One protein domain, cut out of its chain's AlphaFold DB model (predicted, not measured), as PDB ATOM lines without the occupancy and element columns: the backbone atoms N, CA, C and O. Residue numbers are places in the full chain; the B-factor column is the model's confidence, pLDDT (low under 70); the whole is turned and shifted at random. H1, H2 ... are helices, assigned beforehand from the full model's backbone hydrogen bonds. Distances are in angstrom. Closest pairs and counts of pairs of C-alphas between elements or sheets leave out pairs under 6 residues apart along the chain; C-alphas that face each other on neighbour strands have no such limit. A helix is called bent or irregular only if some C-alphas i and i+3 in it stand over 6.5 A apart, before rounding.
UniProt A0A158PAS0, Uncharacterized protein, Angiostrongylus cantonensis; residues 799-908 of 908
ATOM      1  N   ASP A 799     111.198 156.792  98.816       63.28
ATOM      2  CA  ASP A 799     110.041 155.893  98.854       63.28
ATOM      3  C   ASP A 799     110.370 154.551  98.165       63.28
ATOM      4  O   ASP A 799     110.093 153.477  98.710       63.28
ATOM      5  N   LEU A 800     111.086 154.592  97.030       59.44
ATOM      6  CA  LEU A 800     111.551 153.403  96.295       59.44
ATOM      7  C   LEU A 800     112.513 152.523  97.111       59.44
ATOM      8  O   LEU A 800     112.387 151.293  97.094       59.44
ATOM      9  N   LEU A 801     113.445 153.126  97.859       64.12
ATOM     10  CA  LEU A 801     114.373 152.386  98.725       64.12
ATOM     11  C   LEU A 801     113.647 151.646  99.862       64.12
ATOM     12  O   LEU A 801     114.085 150.568 100.280       64.12
ATOM     13  N   SER A 802     112.517 152.183 100.334       73.38
ATOM     14  CA  SER A 802     111.703 151.540 101.372       73.38
ATOM     15  C   SER A 802     111.048 150.232 100.893       73.38
ATOM     16  O   SER A 802     110.965 149.265 101.660       73.38
ATOM     17  N   ILE A 803     110.640 150.170  99.617       87.62
ATOM     18  CA  ILE A 803     109.887 149.051  99.031       87.62
ATOM     19  C   ILE A 803     110.773 147.809  98.881       87.62
ATOM     20  O   ILE A 803     110.427 146.743  99.397       87.62
ATOM     21  N   GLU A 804     111.946 147.932  98.252       92.62
ATOM     22  CA  GLU A 804     112.856 146.790  98.063       92.62
ATOM     23  C   GLU A 804     113.365 146.255  99.412       92.62
ATOM     24  O   GLU A 804     113.369 145.043  99.648       92.62
ATOM     25  N   LYS A 805     113.694 147.135 100.371       92.62
ATOM     26  CA  LYS A 805     114.065 146.687 101.724       92.62
ATOM     27  C   LYS A 805     112.897 146.022 102.453       92.62
ATOM     28  O   LYS A 805     113.115 145.014 103.127       92.62
ATOM     29  N   CYS A 806     111.657 146.479 102.266       95.44
ATOM     30  CA  CYS A 806     110.475 145.776 102.770       95.44
ATOM     31  C   CYS A 806     110.310 144.376 102.140       95.44
ATOM     32  O   CYS A 806     110.018 143.410 102.855       95.44
ATOM     33  N   PHE A 807     110.573 144.213 100.840       95.38
ATOM     34  CA  PHE A 807     110.551 142.903 100.176       95.38
ATOM     35  C   PHE A 807     111.631 141.954 100.733       95.38
ATOM     36  O   PHE A 807     111.349 140.798 101.065       95.38
ATOM     37  N   GLN A 808     112.857 142.448 100.929       95.88
ATOM     38  CA  GLN A 808     113.956 141.672 101.518       95.88
ATOM     39  C   GLN A 808     113.675 141.279 102.981       95.88
ATOM     40  O   GLN A 808     113.823 140.108 103.348       95.88
ATOM     41  N   PHE A 809     113.207 142.213 103.817       96.25
ATOM     42  CA  PHE A 809     112.856 141.931 105.213       96.25
ATOM     43  C   PHE A 809     111.661 140.973 105.336       96.25
ATOM     44  O   PHE A 809     111.705 140.037 106.137       96.25
ATOM     45  N   SER A 810     110.615 141.143 104.524       96.94
ATOM     46  CA  SER A 810     109.439 140.261 104.551       96.94
ATOM     47  C   SER A 810     109.748 138.836 104.087       96.94
ATOM     48  O   SER A 810     109.177 137.888 104.626       96.94
ATOM     49  N   LYS A 811     110.720 138.639 103.190       96.88
ATOM     50  CA  LYS A 811     111.248 137.312 102.830       96.88
ATOM     51  C   LYS A 811     111.908 136.596 104.019       96.88
ATOM     52  O   LYS A 811     111.652 135.409 104.236       96.88
ATOM     53  N   GLU A 812     112.709 137.298 104.823       96.44
ATOM     54  CA  GLU A 812     113.340 136.714 106.019       96.44
ATOM     55  C   GLU A 812     112.339 136.501 107.168       96.44
ATOM     56  O   GLU A 812     112.344 135.434 107.788       96.44
ATOM     57  N   VAL A 813     111.390 137.423 107.389       95.94
ATOM     58  CA  VAL A 813     110.275 137.185 108.327       95.94
ATOM     59  C   VAL A 813     109.414 136.004 107.868       95.94
ATOM     60  O   VAL A 813     109.092 135.147 108.686       95.94
ATOM     61  N   TRP A 814     109.103 135.860 106.575       96.75
ATOM     62  CA  TRP A 814     108.354 134.706 106.058       96.75
ATOM     63  C   TRP A 814     109.084 133.376 106.283       96.75
ATOM     64  O   TRP A 814     108.465 132.375 106.645       96.75
ATOM     65  N   LYS A 815     110.405 133.345 106.097       95.81
ATOM     66  CA  LYS A 815     111.272 132.184 106.364       95.81
ATOM     67  C   LYS A 815     111.300 131.819 107.855       95.81
ATOM     68  O   LYS A 815     111.241 130.635 108.202       95.81
ATOM     69  N   LEU A 816     111.303 132.815 108.739       93.94
ATOM     70  CA  LEU A 816     111.167 132.642 110.189       93.94
ATOM     71  C   LEU A 816     109.766 132.133 110.592       93.94
ATOM     72  O   LEU A 816     109.661 131.137 111.310       93.94
ATOM     73  N   VAL A 817     108.694 132.729 110.058       93.75
ATOM     74  CA  VAL A 817     107.299 132.260 110.206       93.75
ATOM     75  C   VAL A 817     107.160 130.809 109.745       93.75
ATOM     76  O   VAL A 817     106.622 129.979 110.472       93.75
ATOM     77  N   SER A 818     107.670 130.484 108.557       93.00
ATOM     78  CA  SER A 818     107.517 129.163 107.929       93.00
ATOM     79  C   SER A 818     108.279 128.056 108.659       93.00
ATOM     80  O   SER A 818     107.867 126.901 108.609       93.00
ATOM     81  N   SER A 819     109.382 128.390 109.337       93.44
ATOM     82  CA  SER A 819     110.206 127.423 110.076       93.44
ATOM     83  C   SER A 819     109.772 127.228 111.533       93.44
ATOM     84  O   SER A 819     109.922 126.124 112.056       93.44
ATOM     85  N   ARG A 820     109.211 128.257 112.187       89.06
ATOM     86  CA  ARG A 820     108.750 128.197 113.592       89.06
ATOM     87  C   ARG A 820     107.232 128.037 113.756       89.06
ATOM     88  O   ARG A 820     106.778 127.598 114.805       89.06
ATOM     89  N   GLY A 821     106.438 128.381 112.743       83.81
ATOM     90  CA  GLY A 821     104.976 128.226 112.698       83.81
ATOM     91  C   GLY A 821     104.153 129.306 113.419       83.81
ATOM     92  O   GLY A 821     102.953 129.413 113.168       83.81
ATOM     93  N   PHE A 822     104.757 130.110 114.299       80.69
ATOM     94  CA  PHE A 822     104.092 131.196 115.032       80.69
ATOM     95  C   PHE A 822     105.073 132.320 115.392       80.69
ATOM     96  O   PHE A 822     106.259 132.081 115.609       80.69
ATOM     97  N   MET A 823     104.574 133.558 115.458       75.06
ATOM     98  CA  MET A 823     105.430 134.752 115.501       75.06
ATOM     99  C   MET A 823     105.836 135.238 116.891       75.06
ATOM    100  O   MET A 823     106.901 135.824 117.039       75.06
ATOM    101  N   ARG A 824     105.002 135.051 117.919       69.06
ATOM    102  CA  ARG A 824     105.174 135.818 119.167       69.06
ATOM    103  C   ARG A 824     106.424 135.449 119.967       69.06
ATOM    104  O   ARG A 824     107.068 136.352 120.483       69.06
ATOM    105  N   ALA A 825     106.832 134.180 119.961       61.38
ATOM    106  CA  ALA A 825     108.116 133.770 120.534       61.38
ATOM    107  C   ALA A 825     109.301 134.561 119.946       61.38
ATOM    108  O   ALA A 825     110.301 134.751 120.618       61.38
ATOM    109  N   MET A 826     109.175 135.087 118.723       62.78
ATOM    110  CA  MET A 826     110.202 135.912 118.088       62.78
ATOM    111  C   MET A 826     110.112 137.408 118.436       62.78
ATOM    112  O   MET A 826     111.123 138.100 118.362       62.78
ATOM    113  N   LEU A 827     108.948 137.907 118.876       72.06
ATOM    114  CA  LEU A 827     108.880 139.202 119.569       72.06
ATOM    115  C   LEU A 827     109.572 139.116 120.937       72.06
ATOM    116  O   LEU A 827     110.286 140.039 121.315       72.06
ATOM    117  N   ASP A 828     109.392 137.998 121.645       76.88
ATOM    118  CA  ASP A 828     109.987 137.776 122.966       76.88
ATOM    119  C   ASP A 828     111.502 137.448 122.888       76.88
ATOM    120  O   ASP A 828     112.261 137.841 123.771       76.88
ATOM    121  N   GLU A 829     111.969 136.782 121.821       80.69
ATOM    122  CA  GLU A 829     113.389 136.439 121.585       80.69
ATOM    123  C   GLU A 829     114.258 137.586 121.018       80.69
ATOM    124  O   GLU A 829     115.459 137.385 120.862       80.69
ATOM    125  N   PHE A 830     113.697 138.767 120.712       79.69
ATOM    126  CA  PHE A 830     114.399 139.880 120.040       79.69
ATOM    127  C   PHE A 830     115.139 139.453 118.752       79.69
ATOM    128  O   PHE A 830     116.370 139.401 118.726       79.69
ATOM    129  N   ILE A 831     114.419 139.199 117.646       88.25
ATOM    130  CA  ILE A 831     115.104 138.973 116.355       88.25
ATOM    131  C   ILE A 831     115.951 140.217 116.004       88.25
ATOM    132  O   ILE A 831     115.375 141.306 115.868       88.25
ATOM    133  N   PRO A 832     117.279 140.093 115.813       91.62
ATOM    134  CA  PRO A 832     118.085 141.203 115.321       91.62
ATOM    135  C   PRO A 832     117.620 141.604 113.917       91.62
ATOM    136  O   PRO A 832     117.173 140.757 113.142       91.62
ATOM    137  N   VAL A 833     117.743 142.893 113.585       94.25
ATOM    138  CA  VAL A 833     117.553 143.376 112.208       94.25
ATOM    139  C   VAL A 833     118.563 142.639 111.318       94.25
ATOM    140  O   VAL A 833     119.756 142.715 111.616       94.25
ATOM    141  N   PRO A 834     118.139 141.922 110.260       93.56
ATOM    142  CA  PRO A 834     119.072 141.301 109.331       93.56
ATOM    143  C   PRO A 834     119.985 142.352 108.699       93.56
ATOM    144  O   PRO A 834     119.508 143.380 108.215       93.56
ATOM    145  N   GLU A 835     121.290 142.086 108.675       91.81
ATOM    146  CA  GLU A 835     122.266 142.924 107.974       91.81
ATOM    147  C   GLU A 835     122.141 142.677 106.463       91.81
ATOM    148  O   GLU A 835     122.875 141.901 105.861       91.81
ATOM    149  N   LEU A 836     121.120 143.297 105.867       87.62
ATOM    150  CA  LEU A 836     120.889 143.297 104.429       87.62
ATOM    151  C   LEU A 836     121.840 144.294 103.767       87.62
ATOM    152  O   LEU A 836     121.631 145.505 103.902       87.62
ATOM    153  N   GLU A 837     122.810 143.787 103.007       85.31
ATOM    154  CA  GLU A 837     123.687 144.582 102.139       85.31
ATOM    155  C   GLU A 837     122.867 145.626 101.362       85.31
ATOM    156  O   GLU A 837     121.786 145.342 100.834       85.31
ATOM    157  N   CYS A 838     123.312 146.878 101.419       73.88
ATOM    158  CA  CYS A 838     122.564 148.035 100.949       73.88
ATOM    159  C   CYS A 838     123.414 148.727  99.889       73.88
ATOM    160  O   CYS A 838     124.422 149.342 100.225       73.88
ATOM    161  N   ASP A 839     123.017 148.587  98.624       79.94
ATOM    162  CA  ASP A 839     123.780 149.102  97.479       79.94
ATOM    163  C   ASP A 839     123.888 150.639  97.502       79.94
ATOM    164  O   ASP A 839     124.833 151.215  96.963       79.94
ATOM    165  N   THR A 840     122.966 151.308  98.204       78.38
ATOM    166  CA  THR A 840     123.131 152.686  98.677       78.38
ATOM    167  C   THR A 840     124.210 152.768  99.759       78.38
ATOM    168  O   THR A 840     123.951 152.690 100.964       78.38
ATOM    169  N   LEU A 841     125.444 152.973  99.297       79.81
ATOM    170  CA  LEU A 841     126.561 153.437 100.111       79.81
ATOM    171  C   LEU A 841     126.252 154.842 100.648       79.81
ATOM    172  O   LEU A 841     126.361 155.819  99.912       79.81
ATOM    173  N   ALA A 842     125.893 154.936 101.930       85.50
ATOM    174  CA  ALA A 842     125.778 156.221 102.614       85.50
ATOM    175  C   ALA A 842     127.124 156.967 102.575       85.50
ATOM    176  O   ALA A 842     128.168 156.392 102.904       85.50
ATOM    177  N   LEU A 843     127.088 158.234 102.169       88.38
ATOM    178  CA  LEU A 843     128.254 159.093 101.967       88.38
ATOM    179  C   LEU A 843     128.807 159.641 103.290       88.38
ATOM    180  O   LEU A 843     130.004 159.920 103.381       88.38
ATOM    181  N   ASP A 844     127.963 159.761 104.321       94.38
ATOM    182  CA  ASP A 844     128.373 160.115 105.681       94.38
ATOM    183  C   ASP A 844     127.712 159.236 106.771       94.38
ATOM    184  O   ASP A 844     126.775 158.469 106.534       94.38
ATOM    185  N   GLU A 845     128.223 159.321 108.005       93.00
ATOM    186  CA  GLU A 845     127.739 158.515 109.139       93.00
ATOM    187  C   GLU A 845     126.350 158.964 109.654       93.00
ATOM    188  O   GLU A 845     125.640 158.179 110.287       93.00
ATOM    189  N   LYS A 846     125.910 160.196 109.357       92.81
ATOM    190  CA  LYS A 846     124.575 160.712 109.708       92.81
ATOM    191  C   LYS A 846     123.519 160.119 108.772       92.81
ATOM    192  O   LYS A 846     122.499 159.623 109.250       92.81
ATOM    193  N   GLU A 847     123.781 160.100 107.470       90.19
ATOM    194  CA  GLU A 847     122.999 159.373 106.469       90.19
ATOM    195  C   GLU A 847     122.970 157.877 106.802       90.19
ATOM    196  O   GLU A 847     121.893 157.283 106.881       90.19
ATOM    197  N   ARG A 848     124.123 157.276 107.125       90.25
ATOM    198  CA  ARG A 848     124.209 155.871 107.551       90.25
ATOM    199  C   ARG A 848     123.335 155.578 108.774       90.25
ATOM    200  O   ARG A 848     122.658 154.546 108.812       90.25
ATOM    201  N   LEU A 849     123.301 156.481 109.756       91.81
ATOM    202  CA  LEU A 849     122.425 156.380 110.927       91.81
ATOM    203  C   LEU A 849     120.940 156.528 110.550       91.81
ATOM    204  O   LEU A 849     120.107 155.776 111.061       91.81
ATOM    205  N   ILE A 850     120.597 157.435 109.630       91.38
ATOM    206  CA  ILE A 850     119.233 157.600 109.097       91.38
ATOM    207  C   ILE A 850     118.779 156.326 108.364       91.38
ATOM    208  O   ILE A 850     117.714 155.793 108.681       91.38
ATOM    209  N   VAL A 851     119.599 155.782 107.460       91.19
ATOM    210  CA  VAL A 851     119.344 154.519 106.744       91.19
ATOM    211  C   VAL A 851     119.209 153.352 107.729       91.19
ATOM    212  O   VAL A 851     118.267 152.563 107.625       91.19
ATOM    213  N   ARG A 852     120.071 153.264 108.753       91.75
ATOM    214  CA  ARG A 852     119.969 152.241 109.811       91.75
ATOM    215  C   ARG A 852     118.666 152.356 110.606       91.75
ATOM    216  O   ARG A 852     118.040 151.332 110.896       91.75
ATOM    217  N   ASN A 853     118.232 153.573 110.928       93.25
ATOM    218  CA  ASN A 853     116.979 153.825 111.638       93.25
ATOM    219  C   ASN A 853     115.752 153.490 110.773       93.25
ATOM    220  O   ASN A 853     114.854 152.799 111.256       93.25
ATOM    221  N   LYS A 854     115.741 153.881 109.490       92.50
ATOM    222  CA  LYS A 854     114.698 153.507 108.516       92.50
ATOM    223  C   LYS A 854     114.593 151.987 108.364       92.50
ATOM    224  O   LYS A 854     113.518 151.431 108.569       92.50
ATOM    225  N   ASN A 855     115.714 151.302 108.132       94.00
ATOM    226  CA  ASN A 855     115.762 149.838 108.036       94.00
ATOM    227  C   ASN A 855     115.265 149.147 109.320       94.00
ATOM    228  O   ASN A 855     114.508 148.181 109.251       94.00
ATOM    229  N   THR A 856     115.621 149.672 110.497       94.19
ATOM    230  CA  THR A 856     115.131 149.158 111.791       94.19
ATOM    231  C   THR A 856     113.620 149.365 111.959       94.19
ATOM    232  O   THR A 856     112.935 148.494 112.500       94.19
ATOM    233  N   LEU A 857     113.080 150.490 111.479       94.94
ATOM    234  CA  LEU A 857     111.652 150.795 111.530       94.94
ATOM    235  C   LEU A 857     110.839 149.901 110.580       94.94
ATOM    236  O   LEU A 857     109.820 149.359 111.010       94.94
ATOM    237  N   ILE A 858     111.315 149.692 109.345       95.75
ATOM    238  CA  ILE A 858     110.721 148.759 108.369       95.75
ATOM    239  C   ILE A 858     110.756 147.326 108.922       95.75
ATOM    240  O   ILE A 858     109.735 146.640 108.926       95.75
ATOM    241  N   TRP A 859     111.889 146.874 109.471       96.00
ATOM    242  CA  TRP A 859     111.978 145.560 110.119       96.00
ATOM    243  C   TRP A 859     110.923 145.390 111.222       96.00
ATOM    244  O   TRP A 859     110.190 144.398 111.241       96.00
ATOM    245  N   ALA A 860     110.797 146.379 112.112       94.94
ATOM    246  CA  ALA A 860     109.851 146.332 113.219       94.94
ATOM    247  C   ALA A 860     108.380 146.284 112.758       94.94
ATOM    248  O   ALA A 860     107.584 145.561 113.361       94.94
ATOM    249  N   THR A 861     108.002 147.004 111.696       95.19
ATOM    250  CA  THR A 861     106.627 146.992 111.165       95.19
ATOM    251  C   THR A 861     106.303 145.708 110.394       95.19
ATOM    252  O   THR A 861     105.195 145.192 110.543       95.19
ATOM    253  N   VAL A 862     107.258 145.119 109.664       96.19
ATOM    254  CA  VAL A 862     107.093 143.796 109.021       96.19
ATOM    255  C   VAL A 862     106.953 142.678 110.068       96.19
ATOM    256  O   VAL A 862     106.073 141.817 109.957       96.19
ATOM    257  N   VAL A 863     107.765 142.715 111.131       94.81
ATOM    258  CA  VAL A 863     107.652 141.798 112.281       94.81
ATOM    259  C   VAL A 863     106.314 141.986 113.014       94.81
ATOM    260  O   VAL A 863     105.686 140.995 113.399       94.81
ATOM    261  N   GLU A 864     105.824 143.221 113.163       93.19
ATOM    262  CA  GLU A 864     104.502 143.484 113.747       93.19
ATOM    263  C   GLU A 864     103.361 142.925 112.879       93.19
ATOM    264  O   GLU A 864     102.478 142.250 113.414       93.19
ATOM    265  N   LEU A 865     103.389 143.122 111.553       94.38
ATOM    266  CA  LEU A 865     102.385 142.544 110.650       94.38
ATOM    267  C   LEU A 865     102.338 141.019 110.780       94.38
ATOM    268  O   LEU A 865     101.260 140.438 110.917       94.38
ATOM    269  N   ALA A 866     103.491 140.353 110.779       94.00
ATOM    270  CA  ALA A 866     103.526 138.907 110.943       94.00
ATOM    271  C   ALA A 866     102.969 138.476 112.317       94.00
ATOM    272  O   ALA A 866     102.228 137.494 112.402       94.00
ATOM    273  N   ALA A 867     103.240 139.221 113.395       91.44
ATOM    274  CA  ALA A 867     102.643 138.954 114.706       91.44
ATOM    275  C   ALA A 867     101.110 139.140 114.733       91.44
ATOM    276  O   ALA A 867     100.423 138.431 115.476       91.44
ATOM    277  N   ILE A 868     100.570 140.040 113.903       91.44
ATOM    278  CA  ILE A 868      99.125 140.223 113.682       91.44
ATOM    279  C   ILE A 868      98.530 139.054 112.873       91.44
ATOM    280  O   ILE A 868      97.437 138.589 113.200       91.44
ATOM    281  N   LEU A 869      99.238 138.552 111.856       91.81
ATOM    282  CA  LEU A 869      98.781 137.472 110.966       91.81
ATOM    283  C   LEU A 869      98.852 136.068 111.597       91.81
ATOM    284  O   LEU A 869      97.948 135.253 111.387       91.81
ATOM    285  N   TRP A 870      99.887 135.783 112.398       91.00
ATOM    286  CA  TRP A 870     100.108 134.486 113.061       91.00
ATOM    287  C   TRP A 870     100.144 134.588 114.601       91.00
ATOM    288  O   TRP A 870     101.175 134.292 115.222       91.00
ATOM    289  N   PRO A 871      99.025 134.964 115.257       80.12
ATOM    290  CA  PRO A 871      98.927 134.947 116.711       80.12
ATOM    291  C   PRO A 871      98.904 133.507 117.242       80.12
ATOM    292  O   PRO A 871      98.220 132.638 116.702       80.12
ATOM    293  N   GLU A 872      99.598 133.274 118.360       73.00
ATOM    294  CA  GLU A 872      99.794 131.950 118.988       73.00
ATOM    295  C   GLU A 872      98.492 131.187 119.256       73.00
ATOM    296  O   GLU A 872      98.443 129.960 119.214       73.00
ATOM    297  N   SER A 873      97.434 131.923 119.606       67.19
ATOM    298  CA  SER A 873      96.168 131.360 120.054       67.19
ATOM    299  C   SER A 873      95.108 131.505 118.975       67.19
ATOM    300  O   SER A 873      94.731 132.609 118.580       67.19
ATOM    301  N   SER A 874      94.533 130.372 118.570       61.47
ATOM    302  CA  SER A 874      93.336 130.321 117.722       61.47
ATOM    303  C   SER A 874      92.177 131.148 118.297       61.47
ATOM    304  O   SER A 874      91.422 131.740 117.534       61.47
ATOM    305  N   ALA A 875      92.094 131.282 119.626       63.16
ATOM    306  CA  ALA A 875      91.155 132.168 120.314       63.16
ATOM    307  C   ALA A 875      91.298 133.655 119.915       63.16
ATOM    308  O   ALA A 875      90.290 134.347 119.799       63.16
ATOM    309  N   LYS A 876      92.519 134.143 119.644       60.78
ATOM    310  CA  LYS A 876      92.764 135.507 119.140       60.78
ATOM    311  C   LYS A 876      92.585 135.645 117.626       60.78
ATOM    312  O   LYS A 876      92.543 136.768 117.134       60.78
ATOM    313  N   ARG A 877      92.420 134.550 116.869       59.41
ATOM    314  CA  ARG A 877      92.237 134.604 115.403       59.41
ATOM    315  C   ARG A 877      90.981 135.386 114.990       59.41
ATOM    316  O   ARG A 877      90.974 135.980 113.922       59.41
ATOM    317  N   GLY A 878      89.955 135.438 115.846       59.41
ATOM    318  CA  GLY A 878      88.766 136.284 115.655       59.41
ATOM    319  C   GLY A 878      88.936 137.758 116.054       59.41
ATOM    320  O   GLY A 878      87.984 138.522 115.930       59.41
ATOM    321  N   GLN A 879      90.112 138.153 116.558       60.34
ATOM    322  CA  GLN A 879      90.448 139.524 116.968       60.34
ATOM    323  C   GLN A 879      91.479 140.188 116.031       60.34
ATOM    324  O   GLN A 879      91.673 141.399 116.099       60.34
ATOM    325  N   ILE A 880      92.097 139.417 115.123       59.94
ATOM    326  CA  ILE A 880      92.799 139.954 113.945       59.94
ATOM    327  C   ILE A 880      91.785 140.784 113.150       59.94
ATOM    328  O   ILE A 880      90.669 140.318 112.904       59.94
ATOM    329  N   SER A 881      92.134 142.011 112.752       56.69
ATOM    330  CA  SER A 881      91.198 142.829 111.979       56.69
ATOM    331  C   SER A 881      90.973 142.219 110.593       56.69
ATOM    332  O   SER A 881      91.906 141.760 109.933       56.69
ATOM    333  N   SER A 882      89.727 142.237 110.119       58.31
ATOM    334  CA  SER A 882      89.350 141.624 108.838       58.31
ATOM    335  C   SER A 882      90.001 142.275 107.610       58.31
ATOM    336  O   SER A 882      89.876 141.728 106.522       58.31
ATOM    337  N   LYS A 883      90.691 143.418 107.774       71.06
ATOM    338  CA  LYS A 883      91.553 144.031 106.749       71.06
ATOM    339  C   LYS A 883      92.692 143.097 106.319       71.06
ATOM    340  O   LYS A 883      93.013 143.041 105.140       71.06
ATOM    341  N   TRP A 884      93.300 142.400 107.279       71.00
ATOM    342  CA  TRP A 884      94.515 141.594 107.092       71.00
ATOM    343  C   TRP A 884      94.199 140.092 107.086       71.00
ATOM    344  O   TRP A 884      94.995 139.261 107.511       71.00
ATOM    345  N   LEU A 885      92.999 139.740 106.619       74.31
ATOM    346  CA  LEU A 885      92.625 138.378 106.255       74.31
ATOM    347  C   LEU A 885      92.275 138.372 104.755       74.31
ATOM    348  O   LEU A 885      91.600 139.294 104.300       74.31
ATOM    349  N   PRO A 886      92.684 137.352 103.977       87.75
ATOM    350  CA  PRO A 886      93.233 136.063 104.403       87.75
ATOM    351  C   PRO A 886      94.677 136.129 104.918       87.75
ATOM    352  O   PRO A 886      95.440 137.009 104.547       87.75
ATOM    353  N   ILE A 887      95.056 135.138 105.734       90.62
ATOM    354  CA  ILE A 887      96.468 134.863 106.030       90.62
ATOM    355  C   ILE A 887      97.161 134.530 104.692       90.62
ATOM    356  O   ILE A 887      96.639 133.670 103.969       90.62
ATOM    357  N   PRO A 888      98.291 135.175 104.350       95.00
ATOM    358  CA  PRO A 888      98.980 134.951 103.084       95.00
ATOM    359  C   PRO A 888      99.476 133.506 102.969       95.00
ATOM    360  O   PRO A 888      99.978 132.919 103.933       95.00
ATOM    361  N   LYS A 889      99.321 132.925 101.778       95.06
ATOM    362  CA  LYS A 889      99.666 131.524 101.472       95.06
ATOM    363  C   LYS A 889     101.074 131.372 100.901       95.06
ATOM    364  O   LYS A 889     101.597 130.260 100.858       95.06
ATOM    365  N   SER A 890     101.673 132.470 100.455       96.88
ATOM    366  CA  SER A 890     102.991 132.515  99.830       96.88
ATOM    367  C   SER A 890     103.820 133.687 100.354       96.88
ATOM    368  O   SER A 890     103.284 134.708 100.788       96.88
ATOM    369  N   SER A 891     105.147 133.571 100.238       96.88
ATOM    370  CA  SER A 891     106.080 134.656 100.578       96.88
ATOM    371  C   SER A 891     105.811 135.939  99.787       96.88
ATOM    372  O   SER A 891     106.148 137.014 100.268       96.88
ATOM    373  N   ARG A 892     105.216 135.831  98.588       96.75
ATOM    374  CA  ARG A 892     104.877 136.978  97.739       96.75
ATOM    375  C   ARG A 892     103.651 137.718  98.271       96.75
ATOM    376  O   ARG A 892     103.730 138.916  98.488       96.75
ATOM    377  N   GLU A 893     102.575 136.991  98.583       96.50
ATOM    378  CA  GLU A 893     101.389 137.570  99.236       96.50
ATOM    379  C   GLU A 893     101.757 138.250 100.564       96.50
ATOM    380  O   GLU A 893     101.242 139.321 100.869       96.50
ATOM    381  N   PHE A 894     102.663 137.657 101.353       96.62
ATOM    382  CA  PHE A 894     103.127 138.287 102.590       96.62
ATOM    383  C   PHE A 894     103.984 139.536 102.339       96.62
ATOM    384  O   PHE A 894     103.841 140.503 103.083       96.62
ATOM    385  N   ALA A 895     104.824 139.555 101.302       97.00
ATOM    386  CA  ALA A 895     105.591 140.743 100.931       97.00
ATOM    387  C   ALA A 895     104.680 141.891 100.458       97.00
ATOM    388  O   ALA A 895     104.793 142.999 100.971       97.00
ATOM    389  N   GLU A 896     103.699 141.614  99.594       96.00
ATOM    390  CA  GLU A 896     102.705 142.599  99.129       96.00
ATOM    391  C   GLU A 896     101.821 143.137 100.278       96.00
ATOM    392  O   GLU A 896     101.426 144.305 100.282       96.00
ATOM    393  N   MET A 897     101.504 142.306 101.280       96.00
ATOM    394  CA  MET A 897     100.847 142.773 102.511       96.00
ATOM    395  C   MET A 897     101.793 143.586 103.401       96.00
ATOM    396  O   MET A 897     101.350 144.551 104.020       96.00
ATOM    397  N   SER A 898     103.074 143.210 103.461       95.94
ATOM    398  CA  SER A 898     104.109 143.909 104.230       95.94
ATOM    399  C   SER A 898     104.321 145.315 103.695       95.94
ATOM    400  O   SER A 898     104.171 146.262 104.453       95.94
ATOM    401  N   GLU A 899     104.558 145.464 102.394       95.69
ATOM    402  CA  GLU A 899     104.689 146.744 101.687       95.69
ATOM    403  C   GLU A 899     103.527 147.695 102.022       95.69
ATOM    404  O   GLU A 899     103.740 148.784 102.556       95.69
ATOM    405  N   ARG A 900     102.281 147.234 101.845       94.50
ATOM    406  CA  ARG A 900     101.074 148.019 102.161       94.50
ATOM    407  C   ARG A 900     100.941 148.353 103.646       94.50
ATOM    408  O   ARG A 900     100.455 149.434 103.973       94.50
ATOM    409  N   TYR A 901     101.334 147.451 104.546       94.81
ATOM    410  CA  TYR A 901     101.288 147.709 105.987       94.81
ATOM    411  C   TYR A 901     102.377 148.690 106.424       94.81
ATOM    412  O   TYR A 901     102.095 149.572 107.227       94.81
ATOM    413  N   VAL A 902     103.595 148.581 105.886       94.94
ATOM    414  CA  VAL A 902     104.672 149.551 106.121       94.94
ATOM    415  C   VAL A 902     104.224 150.928 105.634       94.94
ATOM    416  O   VAL A 902     104.273 151.874 106.415       94.94
ATOM    417  N   PHE A 903     103.658 151.029 104.429       93.81
ATOM    418  CA  PHE A 903     103.114 152.285 103.908       93.81
ATOM    419  C   PHE A 903     101.972 152.847 104.790       93.81
ATOM    420  O   PHE A 903     102.055 154.001 105.210       93.81
ATOM    421  N   GLU A 904     100.973 152.039 105.201       93.25
ATOM    422  CA  GLU A 904      99.911 152.442 106.167       93.25
ATOM    423  C   GLU A 904     100.464 152.752 107.587       93.25
ATOM    424  O   GLU A 904      99.734 153.259 108.438       93.25
ATOM    425  N   GLN A 905     101.733 152.454 107.897       92.38
ATOM    426  CA  GLN A 905     102.372 152.743 109.196       92.38
ATOM    427  C   GLN A 905     103.480 153.806 109.152       92.38
ATOM    428  O   GLN A 905     103.994 154.164 110.216       92.38
ATOM    429  N   LEU A 906     103.840 154.298 107.964       87.44
ATOM    430  CA  LEU A 906     104.772 155.413 107.767       87.44
ATOM    431  C   LEU A 906     104.067 156.688 107.272       87.44
ATOM    432  O   LEU A 906     104.535 157.780 107.577       87.44
ATOM    433  N   THR A 907     102.934 156.563 106.571       86.12
ATOM    434  CA  THR A 907     102.193 157.701 105.984       86.12
ATOM    435  C   THR A 907     101.008 158.217 106.821       86.12
ATOM    436  O   THR A 907     100.312 159.130 106.376       86.12
ATOM    437  N   GLY A 908     100.748 157.663 108.020       76.88
ATOM    438  CA  GLY A 908      99.567 157.991 108.845       76.88
ATOM    439  C   GLY A 908      99.737 157.854 110.357       76.88
ATOM    440  O   GLY A 908      99.001 158.576 111.069       76.88
TER     441      GLY A 908
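This is residues 799 to 908 of the 908 residues of an uncharacterized protein of Angiostrongylus cantonensis (UniProt A0A158PAS0). Three longer helices, H1, H3 and H5, cross one another at steep angles, each touching the other two, and together they make the core of an elongated domain. H3 is the longest of them; the two five-residue helices, H2 and H4, lie farther out, H4 beyond the last residue of H3, and a long stretch without a named element, residues 829 to 844, returns from H2 to the first residue of H3. The printed part has 110 residues, with five named helices in the order H1, H2, H3, H4, H5 and no named strand, and its class is all helix. The whole is compact, with a radius of gyration of the C-alphas of 14.4 A, and its C-alphas span 49 by 28 by 23 A along the three main axes.

The printed part begins with H1, residues 799 to 820, and a tight link of 3 residues joins it to H2, residues 824 to 828. H1 and H2 are near each other, with 5 pairs of C-alphas within 10 A and no pair within 8 A. A long link of 16 residues leads on to H3, residues 845 to 869, which is the hub and touches three other helices. H1 and H3 touch, their closest C-alphas being those of Ser 810 and Val 862, 6.2 A apart, and they run the same way at a steep tilt of 46 degrees. H2 and H3 only just touch, with 3 pairs of C-alphas within 8 A; the closest are those of Arg 824 and Ala 867, 6.0 A apart, and H3 touches H2 with residues 863 to 867 alone. A tight link of 4 residues joins H3 to H4, residues 874 to 878. H3 and H4 are apart, but only just, at 8.4 A between their closest C-alphas; H4 touches no helix. H4 is irregular, but only just, with C-alphas 875 and 878 at 6.7 A. A long link of 12 residues leads to H5, residues 891 to 906. H1 and H5 touch, with the closest C-alphas those of Ser 810 and Ala 895, 5.3 A apart, and they run opposite ways at a steep tilt of 53 degrees. H3 and H5 touch through residues 858 to 865 of H3 and 898 to 905 of H5 alone. Their closest C-alphas are those of Val 862 and Ser 898, 5.6 A apart, and they run opposite ways at a steep tilt of 63 degrees. H2 and H5 are apart. In H2, H3 and H5 every O i to N i+4 pair is within hydrogen-bond range; in H1 it is 17 of 18, and in H4 0 of 1, beside 1 of 2 O i to N i+3 pairs.

H1 begins at C-alpha 799, at (110.041, 155.893, 98.854), and measures 31.4 A from first to last C-alpha. H2, Arg 824 to Asp 828, is short. H3 runs from C-alpha 845 at (127.739, 158.515, 109.139) to C-alpha 869 at (98.781, 137.472, 110.966), 35.8 A. H4, Ser 874 to Gly 878, is short too. H5 measures 22.0 A and ends at C-alpha 906, at (104.772, 155.413, 107.767).

The two C-alphas farthest apart are those of Leu 843 and Ala 875, 49.4 A. The first and last printed C-alphas, of Asp 799 and Gly 908, are 14.6 A apart, and Gly 908 is the chain's last residue. The printed part has no cut. The long links are residues 829 to 844 and residues 879 to 890. The mean pLDDT of the printed part is 86.0, and 16 residues are under 70: residues 799 to 801, 824 to 826 and 873 to 882.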